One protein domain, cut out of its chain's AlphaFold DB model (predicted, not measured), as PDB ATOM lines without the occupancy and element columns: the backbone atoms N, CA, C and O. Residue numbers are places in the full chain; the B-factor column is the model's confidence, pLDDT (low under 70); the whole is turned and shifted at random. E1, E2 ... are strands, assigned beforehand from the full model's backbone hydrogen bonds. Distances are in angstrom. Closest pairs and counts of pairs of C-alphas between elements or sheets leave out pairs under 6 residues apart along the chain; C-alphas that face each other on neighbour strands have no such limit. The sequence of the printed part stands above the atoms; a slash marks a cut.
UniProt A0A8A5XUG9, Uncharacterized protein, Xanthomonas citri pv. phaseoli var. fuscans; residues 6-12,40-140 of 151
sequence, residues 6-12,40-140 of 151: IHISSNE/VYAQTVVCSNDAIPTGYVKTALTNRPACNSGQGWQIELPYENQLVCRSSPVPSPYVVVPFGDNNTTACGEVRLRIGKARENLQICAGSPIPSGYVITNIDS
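What this domain is: This is residues 6 to 12 and 40 to 140 of the 151 residues of an uncharacterized protein of Xanthomonas citri pv. phaseoli var. fuscans (UniProt A0A8A5XUG9). With little regular structure, the domain is two small three-stranded sheets, one after the other along the longest axis and meeting where E2 touches E4, with the loops of residues 117 to 140 at the end away from E1. The printed part has 108 residues, no named helix and six strands, E1 to E6, holding 33 residues, an all strand class. Both sheets, E1 - E3 - E2 and E4 - E6 - E5, are antiparallel. It is compact, radius of gyration of the C-alphas 15.0 A, spanning 47 by 31 by 19 A.

How they stand to each other: E1, residues 45 to 47, is antiparallel to E3, residues 71 to 76, with N 46 and O 73 2.9 A apart, within hydrogen-bond range. E2, residues 57 to 63, forms a hairpin with E3, N 74 and O 60 being 2.8 A apart. E2 touches E4, residues 83 to 85; their closest C-alphas, Thr 59 and Val 84, are 4.7 A apart. E5, residues 94 to 101, bends by 82 degrees at residue 98 and forms a hairpin with E6, residues 111 to 116, N 97 and O 113 being 2.8 A apart. E6 is antiparallel to E4, N 84 and O 112 being 2.8 A apart.

Where its parts are: E1 begins at C-alpha 45 (59.165, -28.472, -14.450). E2 measures 17.6 A, E5 17.4 A. E6 ends at C-alpha 116 (50.329, -41.461, -31.769).

The domain as a whole: Residues 13 to 39 are not printed; C-alphas 12 and 40 are 30.8 A apart. Residues 6 to 12, 40 to 43 and 140 have pLDDT under 70.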
ATOM      1  N   ILE A   6      39.208 -49.908 -28.146       34.19
ATOM      2  CA  ILE A   6      38.714 -49.044 -29.223       34.19
ATOM      3  C   ILE A   6      39.725 -48.924 -30.387       34.19
ATOM      4  O   ILE A   6      40.898 -48.668 -30.141       34.19
ATOM      5  N   HIS A   7      39.282 -49.075 -31.640       32.81
ATOM      6  CA  HIS A   7      40.073 -48.834 -32.869       32.81
ATOM      7  C   HIS A   7      39.713 -47.481 -33.488       32.81
ATOM      8  O   HIS A   7      38.539 -47.148 -33.445       32.81
ATOM      9  N   ILE A   8      40.657 -46.749 -34.100       29.95
ATOM     10  CA  ILE A   8      40.417 -45.443 -34.749       29.95
ATOM     11  C   ILE A   8      41.040 -45.351 -36.171       29.95
ATOM     12  O   ILE A   8      42.129 -45.876 -36.337       29.95
ATOM     13  N   SER A   9      40.415 -44.687 -37.180       32.09
ATOM     14  CA  SER A   9      40.972 -44.362 -38.542       32.09
ATOM     15  C   SER A   9      40.818 -42.874 -38.954       32.09
ATOM     16  O   SER A   9      39.856 -42.275 -38.494       32.09
ATOM     17  N   SER A  10      41.740 -42.317 -39.775       37.25
ATOM     18  CA  SER A  10      41.966 -40.879 -40.081       37.25
ATOM     19  C   SER A  10      41.025 -40.233 -41.118       37.25
ATOM     20  O   SER A  10      40.746 -40.827 -42.155       37.25
ATOM     21  N   ASN A  11      40.658 -38.959 -40.916       33.88
ATOM     22  CA  ASN A  11      40.024 -38.091 -41.923       33.88
ATOM     23  C   ASN A  11      40.936 -36.884 -42.241       33.88
ATOM     24  O   ASN A  11      41.407 -36.197 -41.334       33.88
ATOM     25  N   GLU A  12      41.231 -36.684 -43.524       42.12
ATOM     26  CA  GLU A  12      42.253 -35.789 -44.081       42.12
ATOM     27  C   GLU A  12      42.018 -34.286 -43.794       42.12
ATOM     28  O   GLU A  12      40.914 -33.771 -43.959       42.12
ATOM     29  N   VAL A  40      61.437 -19.557 -25.078       38.97
ATOM     30  CA  VAL A  40      61.040 -20.919 -24.787       38.97
ATOM     31  C   VAL A  40      62.059 -21.345 -23.741       38.97
ATOM     32  O   VAL A  40      63.054 -21.999 -24.028       38.97
ATOM     33  N   TYR A  41      61.857 -20.885 -22.504       38.19
ATOM     34  CA  TYR A  41      62.208 -21.647 -21.347       38.19
ATOM     35  C   TYR A  41      61.457 -22.932 -21.622       38.19
ATOM     36  O   TYR A  41      60.231 -22.991 -21.522       38.19
ATOM     37  N   ALA A  42      62.195 -23.931 -22.092       49.56
ATOM     38  CA  ALA A  42      61.797 -25.303 -21.936       49.56
ATOM     39  C   ALA A  42      61.690 -25.491 -20.422       49.56
ATOM     40  O   ALA A  42      62.642 -25.895 -19.757       49.56
ATOM     41  N   GLN A  43      60.573 -25.042 -19.848       56.78
ATOM     42  CA  GLN A  43      60.244 -25.294 -18.469       56.78
ATOM     43  C   GLN A  43      60.026 -26.792 -18.419       56.78
ATOM     44  O   GLN A  43      59.003 -27.315 -18.839       56.78
ATOM     45  N   THR A  44      61.065 -27.496 -17.997       75.19
ATOM     46  CA  THR A  44      61.003 -28.936 -17.804       75.19
ATOM     47  C   THR A  44      60.209 -29.266 -16.557       75.19
ATOM     48  O   THR A  44      59.875 -30.421 -16.372       75.19
ATOM     49  N   VAL A  45      59.902 -28.284 -15.700       83.38
ATOM     50  CA  VAL A  45      59.165 -28.472 -14.450       83.38
ATOM     51  C   VAL A  45      58.154 -27.345 -14.257       83.38
ATOM     52  O   VAL A  45      58.524 -26.173 -14.317       83.38
ATOM     53  N   VAL A  46      56.906 -27.704 -13.968       86.06
ATOM     54  CA  VAL A  46      55.821 -26.794 -13.556       86.06
ATOM     55  C   VAL A  46      55.378 -27.133 -12.140       86.06
ATOM     56  O   VAL A  46      55.491 -28.283 -11.719       86.06
ATOM     57  N   CYS A  47      54.907 -26.160 -11.362       87.62
ATOM     58  CA  CYS A  47      54.486 -26.453  -9.994       87.62
ATOM     59  C   CYS A  47      53.241 -27.340  -9.970       87.62
ATOM     60  O   CYS A  47      52.407 -27.298 -10.868       87.62
ATOM     61  N   SER A  48      53.113 -28.169  -8.930       84.44
ATOM     62  CA  SER A  48      52.072 -29.211  -8.903       84.44
ATOM     63  C   SER A  48      50.640 -28.670  -8.901       84.44
ATOM     64  O   SER A  48      49.731 -29.375  -9.333       84.44
ATOM     65  N   ASN A  49      50.465 -27.433  -8.431       83.38
ATOM     66  CA  ASN A  49      49.185 -26.727  -8.378       83.38
ATOM     67  C   ASN A  49      48.909 -25.877  -9.626       83.38
ATOM     68  O   ASN A  49      47.806 -25.352  -9.764       83.38
ATOM     69  N   ASP A  50      49.892 -25.723 -10.513       83.06
ATOM     70  CA  ASP A  50      49.747 -24.896 -11.703       83.06
ATOM     71  C   ASP A  50      49.143 -25.702 -12.853       83.06
ATOM     72  O   ASP A  50      49.275 -26.927 -12.950       83.06
ATOM     73  N   ALA A  51      48.480 -24.990 -13.763       82.31
ATOM     74  CA  ALA A  51      47.968 -25.590 -14.982       82.31
ATOM     75  C   ALA A  51      49.125 -26.084 -15.868       82.31
ATOM     76  O   ALA A  51      50.100 -25.371 -16.110       82.31
ATOM     77  N   ILE A  52      48.989 -27.303 -16.396       84.44
ATOM     78  CA  ILE A  52      49.937 -27.845 -17.371       84.44
ATOM     79  C   ILE A  52      49.729 -27.130 -18.715       84.44
ATOM     80  O   ILE A  52      48.588 -27.056 -19.180       84.44
ATOM     81  N   PRO A  53      50.795 -26.634 -19.369       81.06
ATOM     82  CA  PRO A  53      50.685 -26.035 -20.691       81.06
ATOM     83  C   PRO A  53      50.090 -27.003 -21.716       81.06
ATOM     84  O   PRO A  53      50.406 -28.196 -21.733       81.06
ATOM     85  N   THR A  54      49.266 -26.480 -22.621       83.06
ATOM     86  CA  THR A  54      48.688 -27.268 -23.714       83.06
ATOM     87  C   THR A  54      49.787 -27.911 -24.561       83.06
ATOM     88  O   THR A  54      50.745 -27.250 -24.955       83.06
ATOM     89  N   GLY A  55      49.631 -29.200 -24.869       86.38
ATOM     90  CA  GLY A  55      50.586 -29.951 -25.689       86.38
ATOM     91  C   GLY A  55      51.702 -30.643 -24.904       86.38
ATOM     92  O   GLY A  55      52.455 -31.398 -25.508       86.38
ATOM     93  N   TYR A  56      51.786 -30.442 -23.588       87.62
ATOM     94  CA  TYR A  56      52.758 -31.113 -22.727       87.62
ATOM     95  C   TYR A  56      52.134 -32.265 -21.944       87.62
ATOM     96  O   TYR A  56      50.930 -32.287 -21.678       87.62
ATOM     97  N   VAL A  57      52.986 -33.206 -21.545       91.94
ATOM     98  CA  VAL A  57      52.631 -34.353 -20.704       91.94
ATOM     99  C   VAL A  57      53.499 -34.385 -19.450       91.94
ATOM    100  O   VAL A  57      54.645 -33.943 -19.483       91.94
ATOM    101  N   LYS A  58      52.970 -34.914 -18.344       92.69
ATOM    102  CA  LYS A  58      53.700 -35.124 -17.087       92.69
ATOM    103  C   LYS A  58      54.493 -36.428 -17.163       92.69
ATOM    104  O   LYS A  58      53.909 -37.479 -17.429       92.69
ATOM    105  N   THR A  59      55.792 -36.387 -16.885       91.75
ATOM    106  CA  THR A  59      56.678 -37.567 -16.946       91.75
ATOM    107  C   THR A  59      57.217 -38.003 -15.587       91.75
ATOM    108  O   THR A  59      57.507 -39.188 -15.408       91.75
ATOM    109  N   ALA A  60      57.312 -37.077 -14.630       91.06
ATOM    110  CA  ALA A  60      57.712 -37.353 -13.255       91.06
ATOM    111  C   ALA A  60      57.178 -36.285 -12.286       91.06
ATOM    112  O   ALA A  60      56.874 -35.165 -12.691       91.06
ATOM    113  N   LEU A  61      57.104 -36.618 -11.002       90.69
ATOM    114  CA  LEU A  61      56.901 -35.692  -9.895       90.69
ATOM    115  C   LEU A  61      58.245 -35.501  -9.191       90.69
ATOM    116  O   LEU A  61      58.861 -36.465  -8.743       90.69
ATOM    117  N   THR A  62      58.712 -34.262  -9.095       87.12
ATOM    118  CA  THR A  62      60.005 -33.934  -8.492       87.12
ATOM    119  C   THR A  62      59.849 -32.984  -7.315       87.12
ATOM    120  O   THR A  62      58.943 -32.147  -7.276       87.12
ATOM    121  N   ASN A  63      60.760 -33.092  -6.349       87.62
ATOM    122  CA  ASN A  63      60.842 -32.146  -5.244       87.62
ATOM    123  C   ASN A  63      61.353 -30.811  -5.782       87.62
ATOM    124  O   ASN A  63      62.477 -30.692  -6.276       87.62
ATOM    125  N   ARG A  64      60.505 -29.791  -5.692       84.00
ATOM    126  CA  ARG A  64      60.764 -28.455  -6.211       84.00
ATOM    127  C   ARG A  64      60.478 -27.452  -5.094       84.00
ATOM    128  O   ARG A  64      59.358 -26.957  -5.010       84.00
ATOM    129  N   PRO A  65      61.475 -27.107  -4.258       79.44
ATOM    130  CA  PRO A  65      61.279 -26.180  -3.140       79.44
ATOM    131  C   PRO A  65      60.919 -24.758  -3.595       79.44
ATOM    132  O   PRO A  65      60.386 -23.982  -2.818       79.44
ATOM    133  N   ALA A  66      61.167 -24.424  -4.866       78.31
ATOM    134  CA  ALA A  66      60.706 -23.180  -5.479       78.31
ATOM    135  C   ALA A  66      59.174 -23.115  -5.664       78.31
ATOM    136  O   ALA A  66      58.637 -22.038  -5.895       78.31
ATOM    137  N   CYS A  67      58.473 -24.250  -5.590       79.25
ATOM    138  CA  CYS A  67      57.018 -24.307  -5.621       79.25
ATOM    139  C   CYS A  67      56.464 -24.235  -4.198       79.25
ATOM    140  O   CYS A  67      56.984 -24.893  -3.302       79.25
ATOM    141  N   ASN A  68      55.353 -23.522  -4.001       79.44
ATOM    142  CA  ASN A  68      54.719 -23.396  -2.683       79.44
ATOM    143  C   ASN A  68      54.256 -24.753  -2.100       79.44
ATOM    144  O   ASN A  68      54.166 -24.925  -0.893       79.44
ATOM    145  N   SER A  69      53.995 -25.743  -2.962       80.25
ATOM    146  CA  SER A  69      53.690 -27.131  -2.583       80.25
ATOM    147  C   SER A  69      54.924 -27.982  -2.256       80.25
ATOM    148  O   SER A  69      54.777 -29.144  -1.895       80.25
ATOM    149  N   GLY A  70      56.139 -27.471  -2.474       84.31
ATOM    150  CA  GLY A  70      57.383 -28.242  -2.398       84.31
ATOM    151  C   GLY A  70      57.582 -29.257  -3.533       84.31
ATOM    152  O   GLY A  70      58.627 -29.904  -3.596       84.31
ATOM    153  N   GLN A  71      56.622 -29.388  -4.456       87.19
ATOM    154  CA  GLN A  71      56.624 -30.385  -5.530       87.19
ATOM    155  C   GLN A  71      56.289 -29.760  -6.888       87.19
ATOM    156  O   GLN A  71      55.408 -28.896  -6.992       87.19
ATOM    157  N   GLY A  72      56.915 -30.260  -7.952       89.19
ATOM    158  CA  GLY A  72      56.631 -29.877  -9.334       89.19
ATOM    159  C   GLY A  72      56.543 -31.077 -10.272       89.19
ATOM    160  O   GLY A  72      57.234 -32.075 -10.089       89.19
ATOM    161  N   TRP A  73      55.704 -30.969 -11.294       89.94
ATOM    162  CA  TRP A  73      55.608 -31.933 -12.381       89.94
ATOM    163  C   TRP A  73      56.691 -31.671 -13.409       89.94
ATOM    164  O   TRP A  73      56.750 -30.580 -13.974       89.94
ATOM    165  N   GLN A  74      57.506 -32.681 -13.692       90.00
ATOM    166  CA  GLN A  74      58.341 -32.684 -14.877       90.00
ATOM    167  C   GLN A  74      57.446 -32.827 -16.107       90.00
ATOM    168  O   GLN A  74      56.621 -33.744 -16.165       90.00
ATOM    169  N   ILE A  75      57.588 -31.907 -17.059       89.31
ATOM    170  CA  ILE A  75      56.805 -31.879 -18.288       89.31
ATOM    171  C   ILE A  75      57.692 -31.953 -19.519       89.31
ATOM    172  O   ILE A  75      58.750 -31.329 -19.599       89.31
ATOM    173  N   GLU A  76      57.225 -32.707 -20.503       89.19
ATOM    174  CA  GLU A  76      57.914 -32.931 -21.768       89.19
ATOM    175  C   GLU A  76      56.911 -32.899 -22.922       89.19
ATOM    176  O   GLU A  76      55.699 -33.029 -22.724       89.19
ATOM    177  N   LEU A  77      57.421 -32.713 -24.138       89.12
ATOM    178  CA  LEU A  77      56.614 -32.905 -25.337       89.12
ATOM    179  C   LEU A  77      56.349 -34.405 -25.526       89.12
ATOM    180  O   LEU A  77      57.281 -35.203 -25.393       89.12
ATOM    181  N   PRO A  78      55.107 -34.792 -25.854       90.62
ATOM    182  CA  PRO A  78      54.757 -36.181 -26.073       90.62
ATOM    183  C   PRO A  78      55.468 -36.748 -27.304       90.62
ATOM    184  O   PRO A  78      55.539 -36.092 -28.351       90.62
ATOM    185  N   TYR A  79      55.923 -37.993 -27.200       91.06
ATOM    186  CA  TYR A  79      56.448 -38.788 -28.311       91.06
ATOM    187  C   TYR A  79      55.924 -40.233 -28.277       91.06
ATOM    188  O   TYR A  79      55.282 -40.671 -27.322       91.06
ATOM    189  N   GLU A  80      56.156 -40.978 -29.360       90.94
ATOM    190  CA  GLU A  80      55.671 -42.356 -29.516       90.94
ATOM    191  C   GLU A  80      56.201 -43.280 -28.408       90.94
ATOM    192  O   GLU A  80      57.397 -43.301 -28.128       90.94
ATOM    193  N   ASN A  81      55.325 -44.105 -27.827       89.69
ATOM    194  CA  ASN A  81      55.649 -45.097 -26.794       89.69
ATOM    195  C   ASN A  81      56.203 -44.524 -25.475       89.69
ATOM    196  O   ASN A  81      56.785 -45.276 -24.680       89.69
ATOM    197  N   GLN A  82      55.999 -43.231 -25.213       91.88
ATOM    198  CA  GLN A  82      56.415 -42.583 -23.972       91.88
ATOM    199  C   GLN A  82      55.562 -43.037 -22.782       91.88
ATOM    200  O   GLN A  82      54.352 -43.231 -22.897       91.88
ATOM    201  N   LEU A  83      56.197 -43.178 -21.617       91.19
ATOM    202  CA  LEU A  83      55.508 -43.395 -20.348       91.19
ATOM    203  C   LEU A  83      55.239 -42.051 -19.669       91.19
ATOM    204  O   LEU A  83      56.179 -41.336 -19.320       91.19
ATOM    205  N   VAL A  84      53.973 -41.747 -19.417       92.06
ATOM    206  CA  VAL A  84      53.503 -40.521 -18.760       92.06
ATOM    207  C   VAL A  84      52.809 -40.859 -17.447       92.06
ATOM    208  O   VAL A  84      52.337 -41.978 -17.251       92.06
ATOM    209  N   CYS A  85      52.746 -39.909 -16.525       91.50
ATOM    210  CA  CYS A  85      52.019 -40.088 -15.274       91.50
ATOM    211  C   CYS A  85      50.509 -40.216 -15.544       91.50
ATOM    212  O   CYS A  85      49.984 -39.571 -16.455       91.50
ATOM    213  N   ARG A  86      49.785 -41.029 -14.763       88.50
ATOM    214  CA  ARG A  86      48.340 -41.256 -14.957       88.50
ATOM    215  C   ARG A  86      47.500 -39.979 -14.883       88.50
ATOM    216  O   ARG A  86      46.520 -39.866 -15.614       88.50
ATOM    217  N   SER A  87      47.887 -39.009 -14.060       88.88
ATOM    218  CA  SER A  87      47.235 -37.697 -13.961       88.88
ATOM    219  C   SER A  87      47.639 -36.709 -15.067       88.88
ATOM    220  O   SER A  87      47.308 -35.518 -14.993       88.88
ATOM    221  N   SER A  88      48.420 -37.148 -16.059       89.69
ATOM    222  CA  SER A  88      48.851 -36.302 -17.167       89.69
ATOM    223  C   SER A  88      47.692 -35.995 -18.113       89.69
ATOM    224  O   SER A  88      46.982 -36.919 -18.515       89.69
ATOM    225  N   PRO A  89      47.542 -34.740 -18.573       89.31
ATOM    226  CA  PRO A  89      46.772 -34.490 -19.783       89.31
ATOM    227  C   PRO A  89      47.445 -35.205 -20.962       89.31
ATOM    228  O   PRO A  89      48.672 -35.286 -21.024       89.31
ATOM    229  N   VAL A  90      46.646 -35.736 -21.889       90.44
ATOM    230  CA  VAL A  90      47.130 -36.363 -23.127       90.44
ATOM    231  C   VAL A  90      46.642 -35.508 -24.298       90.44
ATOM    232  O   VAL A  90      45.442 -35.489 -24.576       90.44
ATOM    233  N   PRO A  91      47.528 -34.737 -24.951       88.69
ATOM    234  CA  PRO A  91      47.138 -33.863 -26.050       88.69
ATOM    235  C   PRO A  91      46.945 -34.648 -27.354       88.69
ATOM    236  O   PRO A  91      47.616 -35.647 -27.607       88.69
ATOM    237  N   SER A  92      46.080 -34.148 -28.236       86.94
ATOM    238  CA  SER A  92      45.990 -34.646 -29.616       86.94
ATOM    239  C   SER A  92      47.333 -34.447 -30.344       86.94
ATOM    240  O   SER A  92      47.959 -33.400 -30.151       86.94
ATOM    241  N   PRO A  93      47.803 -35.395 -31.182       90.12
ATOM    242  CA  PRO A  93      47.140 -36.617 -31.662       90.12
ATOM    243  C   PRO A  93      47.492 -37.884 -30.859       90.12
ATOM    244  O   PRO A  93      47.486 -38.985 -31.414       90.12
ATOM    245  N   TYR A  94      47.863 -37.754 -29.585       91.50
ATOM    246  CA  TYR A  94      48.263 -38.889 -28.758       91.50
ATOM    247  C   TYR A  94      47.069 -39.549 -28.073       91.50
ATOM    248  O   TYR A  94      46.067 -38.914 -27.751       91.50
ATOM    249  N   VAL A  95      47.212 -40.848 -27.848       91.44
ATOM    250  CA  VAL A  95      46.234 -41.720 -27.203       91.44
ATOM    251  C   VAL A  95      46.946 -42.621 -26.205       91.44
ATOM    252  O   VAL A  95      48.136 -42.903 -26.347       91.44
ATOM    253  N   VAL A  96      46.223 -43.081 -25.190       90.62
ATOM    254  CA  VAL A  96      46.743 -44.030 -24.207       90.62
ATOM    255  C   VAL A  96      46.687 -45.431 -24.801       90.62
ATOM    256  O   VAL A  96      45.610 -45.957 -25.086       90.62
ATOM    257  N   VAL A  97      47.850 -46.047 -24.972       89.81
ATOM    258  CA  VAL A  97      47.995 -47.408 -25.491       89.81
ATOM    259  C   VAL A  97      48.193 -48.403 -24.344       89.81
ATOM    260  O   VAL A  97      48.596 -48.003 -23.247       89.81
ATOM    261  N   PRO A  98      47.897 -49.695 -24.561       84.25
ATOM    262  CA  PRO A  98      48.108 -50.714 -23.542       84.25
ATOM    263  C   PRO A  98      49.595 -50.875 -23.181       84.25
ATOM    264  O   PRO A  98      50.478 -50.371 -23.879       84.25
ATOM    265  N   PHE A  99      49.867 -51.619 -22.105       82.38
ATOM    266  CA  PHE A  99      51.216 -51.839 -21.558       82.38
ATOM    267  C   PHE A  99      51.851 -50.573 -20.960       82.38
ATOM    268  O   PHE A  99      52.966 -50.181 -21.312       82.38
ATOM    269  N   GLY A 100      51.124 -49.936 -20.036       80.94
ATOM    270  CA  GLY A 100      51.718 -48.996 -19.086       80.94
ATOM    271  C   GLY A 100      52.671 -49.681 -18.097       80.94
ATOM    272  O   GLY A 100      52.952 -50.874 -18.199       80.94
ATOM    273  N   ASP A 101      53.138 -48.917 -17.117       83.19
ATOM    274  CA  ASP A 101      54.060 -49.382 -16.081       83.19
ATOM    275  C   ASP A 101      53.442 -49.125 -14.691       83.19
ATOM    276  O   ASP A 101      52.872 -48.063 -14.428       83.19
ATOM    277  N   ASN A 102      53.524 -50.106 -13.790       81.69
ATOM    278  CA  ASN A 102      53.053 -50.015 -12.405       81.69
ATOM    279  C   ASN A 102      54.058 -49.338 -11.447       81.69
ATOM    280  O   ASN A 102      53.818 -49.274 -10.243       81.69
ATOM    281  N   ASN A 103      55.171 -48.826 -11.964       82.62
ATOM    282  CA  ASN A 103      56.207 -48.117 -11.234       82.62
ATOM    283  C   ASN A 103      55.714 -46.738 -10.793       82.62
ATOM    284  O   ASN A 103      55.557 -45.816 -11.597       82.62
ATOM    285  N   THR A 104      55.543 -46.594  -9.483       86.94
ATOM    286  CA  THR A 104      55.118 -45.355  -8.830       86.94
ATOM    287  C   THR A 104      56.277 -44.440  -8.439       86.94
ATOM    288  O   THR A 104      56.039 -43.310  -8.032       86.94
ATOM    289  N   THR A 105      57.533 -44.865  -8.599       88.31
ATOM    290  CA  THR A 105      58.718 -44.107  -8.149       88.31
ATOM    291  C   THR A 105      58.842 -42.759  -8.852       88.31
ATOM    292  O   THR A 105      59.263 -41.779  -8.248       88.31
ATOM    293  N   ALA A 106      58.473 -42.696 -10.133       87.56
ATOM    294  CA  ALA A 106      58.635 -41.479 -10.921       87.56
ATOM    295  C   ALA A 106      57.541 -40.440 -10.652       87.56
ATOM    296  O   ALA A 106      57.841 -39.255 -10.647       87.56
ATOM    297  N   CYS A 107      56.287 -40.858 -10.467       88.31
ATOM    298  CA  CYS A 107      55.137 -39.945 -10.419       88.31
ATOM    299  C   CYS A 107      54.392 -39.951  -9.073       88.31
ATOM    300  O   CYS A 107      53.477 -39.157  -8.889       88.31
ATOM    301  N   GLY A 108      54.717 -40.875  -8.161       86.81
ATOM    302  CA  GLY A 108      53.863 -41.227  -7.017       86.81
ATOM    303  C   GLY A 108      52.598 -42.002  -7.415       86.81
ATOM    304  O   GLY A 108      51.773 -42.335  -6.572       86.81
ATOM    305  N   GLU A 109      52.446 -42.305  -8.703       88.31
ATOM    306  CA  GLU A 109      51.308 -42.987  -9.306       88.31
ATOM    307  C   GLU A 109      51.785 -43.878 -10.450       88.31
ATOM    308  O   GLU A 109      52.910 -43.745 -10.936       88.31
ATOM    309  N   VAL A 110      50.914 -44.784 -10.884       87.00
ATOM    310  CA  VAL A 110      51.190 -45.631 -12.041       87.00
ATOM    311  C   VAL A 110      51.379 -44.797 -13.309       87.00
ATOM    312  O   VAL A 110      50.836 -43.694 -13.447       87.00
ATOM    313  N   ARG A 111      52.132 -45.341 -14.263       88.69
ATOM    314  CA  ARG A 111      52.440 -44.683 -15.528       88.69
ATOM    315  C   ARG A 111      51.639 -45.306 -16.657       88.69
ATOM    316  O   ARG A 111      51.546 -46.523 -16.799       88.69
ATOM    317  N   LEU A 112      51.078 -44.449 -17.491       89.38
ATOM    318  CA  LEU A 112      50.379 -44.830 -18.704       89.38
ATOM    319  C   LEU A 112      51.334 -44.729 -19.882       89.38
ATOM    320  O   LEU A 112      52.210 -43.866 -19.907       89.38
ATOM    321  N   ARG A 113      51.149 -45.587 -20.881       90.75
ATOM    322  CA  ARG A 113      51.882 -45.467 -22.133       90.75
ATOM    323  C   ARG A 113      51.054 -44.685 -23.135       90.75
ATOM    324  O   ARG A 113      49.868 -44.956 -23.296       90.75
ATOM    325  N   ILE A 114      51.677 -43.732 -23.814       91.62
ATOM    326  CA  ILE A 114      51.050 -42.994 -24.908       91.62
ATOM    327  C   ILE A 114      51.665 -43.378 -26.248       91.62
ATOM    328  O   ILE A 114      52.844 -43.720 -26.344       91.62
ATOM    329  N   GLY A 115      50.849 -43.316 -27.288       90.88
ATOM    330  CA  GLY A 115      51.251 -43.492 -28.677       90.88
ATOM    331  C   GLY A 115      50.477 -42.533 -29.567       90.88
ATOM    332  O   GLY A 115      49.441 -41.996 -29.176       90.88
ATOM    333  N   LYS A 116      50.990 -42.276 -30.761       91.62
ATOM    334  CA  LYS A 116      50.329 -41.461 -31.769       91.62
ATOM    335  C   LYS A 116      49.189 -42.257 -32.391       91.62
ATOM    336  O   LYS A 116      49.369 -43.411 -32.792       91.62
ATOM    337  N   ALA A 117      48.027 -41.619 -32.495       89.06
ATOM    338  CA  ALA A 117      46.870 -42.180 -33.172       89.06
ATOM    339  C   ALA A 117      47.212 -42.586 -34.610       89.06
ATOM    340  O   ALA A 117      47.822 -41.820 -35.361       89.06
ATOM    341  N   ARG A 118      46.813 -43.806 -34.967       88.62
ATOM    342  CA  ARG A 118      46.944 -44.396 -36.298       88.62
ATOM    343  C   ARG A 118      45.840 -45.421 -36.506       88.62
ATOM    344  O   ARG A 118      45.245 -45.898 -35.539       88.62
ATOM    345  N   GLU A 119      45.617 -45.774 -37.764       86.25
ATOM    346  CA  GLU A 119      44.627 -46.778 -38.135       86.25
ATOM    347  C   GLU A 119      44.874 -48.115 -37.436       86.25
ATOM    348  O   GLU A 119      46.017 -48.556 -37.300       86.25
ATOM    349  N   ASN A 120      43.796 -48.762 -36.989       83.12
ATOM    350  CA  ASN A 120      43.836 -50.063 -36.312       83.12
ATOM    351  C   ASN A 120      44.673 -50.093 -35.018       83.12
ATOM    352  O   ASN A 120      45.077 -51.166 -34.564       83.12
ATOM    353  N   LEU A 121      44.928 -48.932 -34.405       85.69
ATOM    354  CA  LEU A 121      45.557 -48.860 -33.093       85.69
ATOM    355  C   LEU A 121      44.555 -49.223 -32.001       85.69
ATOM    356  O   LEU A 121      43.490 -48.621 -31.900       85.69
ATOM    357  N   GLN A 122      44.947 -50.160 -31.146       85.31
ATOM    358  CA  GLN A 122      44.231 -50.481 -29.920       85.31
ATOM    359  C   GLN A 122      44.580 -49.462 -28.833       85.31
ATOM    360  O   GLN A 122      45.756 -49.290 -28.503       85.31
ATOM    361  N   ILE A 123      43.566 -48.809 -28.267       87.19
ATOM    362  CA  ILE A 123      43.724 -47.833 -27.178       87.19
ATOM    363  C   ILE A 123      42.985 -48.280 -25.919       87.19
ATOM    364  O   ILE A 123      42.018 -49.042 -25.978       87.19
ATOM    365  N   CYS A 124      43.428 -47.779 -24.769       85.19
ATOM    366  CA  CYS A 124      42.794 -48.056 -23.487       85.19
ATOM    367  C   CYS A 124      41.426 -47.372 -23.387       85.19
ATOM    368  O   CYS A 124      41.249 -46.237 -23.838       85.19
ATOM    369  N   ALA A 125      40.469 -48.042 -22.740       75.56
ATOM    370  CA  ALA A 125      39.172 -47.452 -22.430       75.56
ATOM    371  C   ALA A 125      39.365 -46.198 -21.552       75.56
ATOM    372  O   ALA A 125      40.031 -46.255 -20.521       75.56
ATOM    373  N   GLY A 126      38.814 -45.059 -21.982       75.50
ATOM    374  CA  GLY A 126      39.003 -43.759 -21.320       75.50
ATOM    375  C   GLY A 126      40.131 -42.892 -21.894       75.50
ATOM    376  O   GLY A 126      40.305 -41.761 -21.446       75.50
ATOM    377  N   SER A 127      40.870 -43.371 -22.901       83.25
ATOM    378  CA  SER A 127      41.775 -42.516 -23.679       83.25
ATOM    379  C   SER A 127      40.991 -41.428 -24.427       83.25
ATOM    380  O   SER A 127      39.922 -41.727 -24.970       83.25
ATOM    381  N   PRO A 128      41.521 -40.195 -24.552       85.12
ATOM    382  CA  PRO A 128      40.965 -39.220 -25.482       85.12
ATOM    383  C   PRO A 128      41.031 -39.759 -26.915       85.12
ATOM    384  O   PRO A 128      41.983 -40.454 -27.279       85.12
ATOM    385  N   ILE A 129      40.016 -39.435 -27.717       86.12
ATOM    386  CA  ILE A 129      39.952 -39.784 -29.137       86.12
ATOM    387  C   ILE A 129      40.232 -38.507 -29.936       86.12
ATOM    388  O   ILE A 129      39.466 -37.547 -29.820       86.12
ATOM    389  N   PRO A 130      41.333 -38.449 -30.704       85.19
ATOM    390  CA  PRO A 130      41.644 -37.281 -31.514       85.19
ATOM    391  C   PRO A 130      40.599 -37.064 -32.615       85.19
ATOM    392  O   PRO A 130      39.847 -37.963 -32.982       85.19
ATOM    393  N   SER A 131      40.536 -35.851 -33.159       84.69
ATOM    394  CA  SER A 131      39.620 -35.542 -34.258       84.69
ATOM    395  C   SER A 131      39.931 -36.384 -35.494       84.69
ATOM    396  O   SER A 131      41.097 -36.581 -35.832       84.69
ATOM    397  N   GLY A 132      38.883 -36.804 -36.203       82.75
ATOM    398  CA  GLY A 132      39.024 -37.579 -37.433       82.75
ATOM    399  C   GLY A 132      39.325 -39.050 -37.189       82.75
ATOM    400  O   GLY A 132      39.856 -39.668 -38.087       82.75
ATOM    401  N   TYR A 133      39.008 -39.565 -36.001       85.62
ATOM    402  CA  TYR A 133      39.254 -40.922 -35.529       85.62
ATOM    403  C   TYR A 133      37.993 -41.401 -34.786       85.62
ATOM    404  O   TYR A 133      37.443 -40.659 -33.976       85.62
ATOM    405  N   VAL A 134      37.482 -42.604 -35.081       85.88
ATOM    406  CA  VAL A 134      36.233 -43.133 -34.488       85.88
ATOM    407  C   VAL A 134      36.389 -44.566 -34.024       85.88
ATOM    408  O   VAL A 134      37.064 -45.334 -34.691       85.88
ATOM    409  N   ILE A 135      35.712 -44.919 -32.932       84.88
ATOM    410  CA  ILE A 135      35.675 -46.270 -32.364       84.88
ATOM    411  C   ILE A 135      35.018 -47.252 -33.335       84.88
ATOM    412  O   ILE A 135      33.814 -47.150 -33.558       84.88
ATOM    413  N   THR A 136      35.758 -48.228 -33.865       85.94
ATOM    414  CA  THR A 136      35.173 -49.243 -34.772       85.94
ATOM    415  C   THR A 136      34.940 -50.610 -34.133       85.94
ATOM    416  O   THR A 136      34.082 -51.365 -34.584       85.94
ATOM    417  N   ASN A 137      35.670 -50.947 -33.074       82.25
ATOM    418  CA  ASN A 137      35.497 -52.194 -32.340       82.25
ATOM    419  C   ASN A 137      35.740 -51.958 -30.856       82.25
ATOM    420  O   ASN A 137      36.351 -50.953 -30.499       82.25
ATOM    421  N   ILE A 138      35.235 -52.860 -30.017       79.38
ATOM    422  CA  ILE A 138      35.547 -52.880 -28.602       79.38
ATOM    423  C   ILE A 138      35.869 -54.308 -28.145       79.38
ATOM    424  O   ILE A 138      34.971 -55.122 -27.974       79.38
ATOM    425  N   ASP A 139      37.164 -54.613 -27.998       74.75
ATOM    426  CA  ASP A 139      37.659 -55.947 -27.619       74.75
ATOM    427  C   ASP A 139      37.863 -56.064 -26.103       74.75
ATOM    428  O   ASP A 139      38.602 -55.289 -25.510       74.75
ATOM    429  N   SER A 140      37.204 -57.047 -25.492       69.06
ATOM    430  CA  SER A 140      37.187 -57.300 -24.052       69.06
ATOM    431  C   SER A 140      38.498 -57.806 -23.420       69.06
ATOM    432  O   SER A 140      38.544 -58.045 -22.205       69.06
TER     433      SER A 140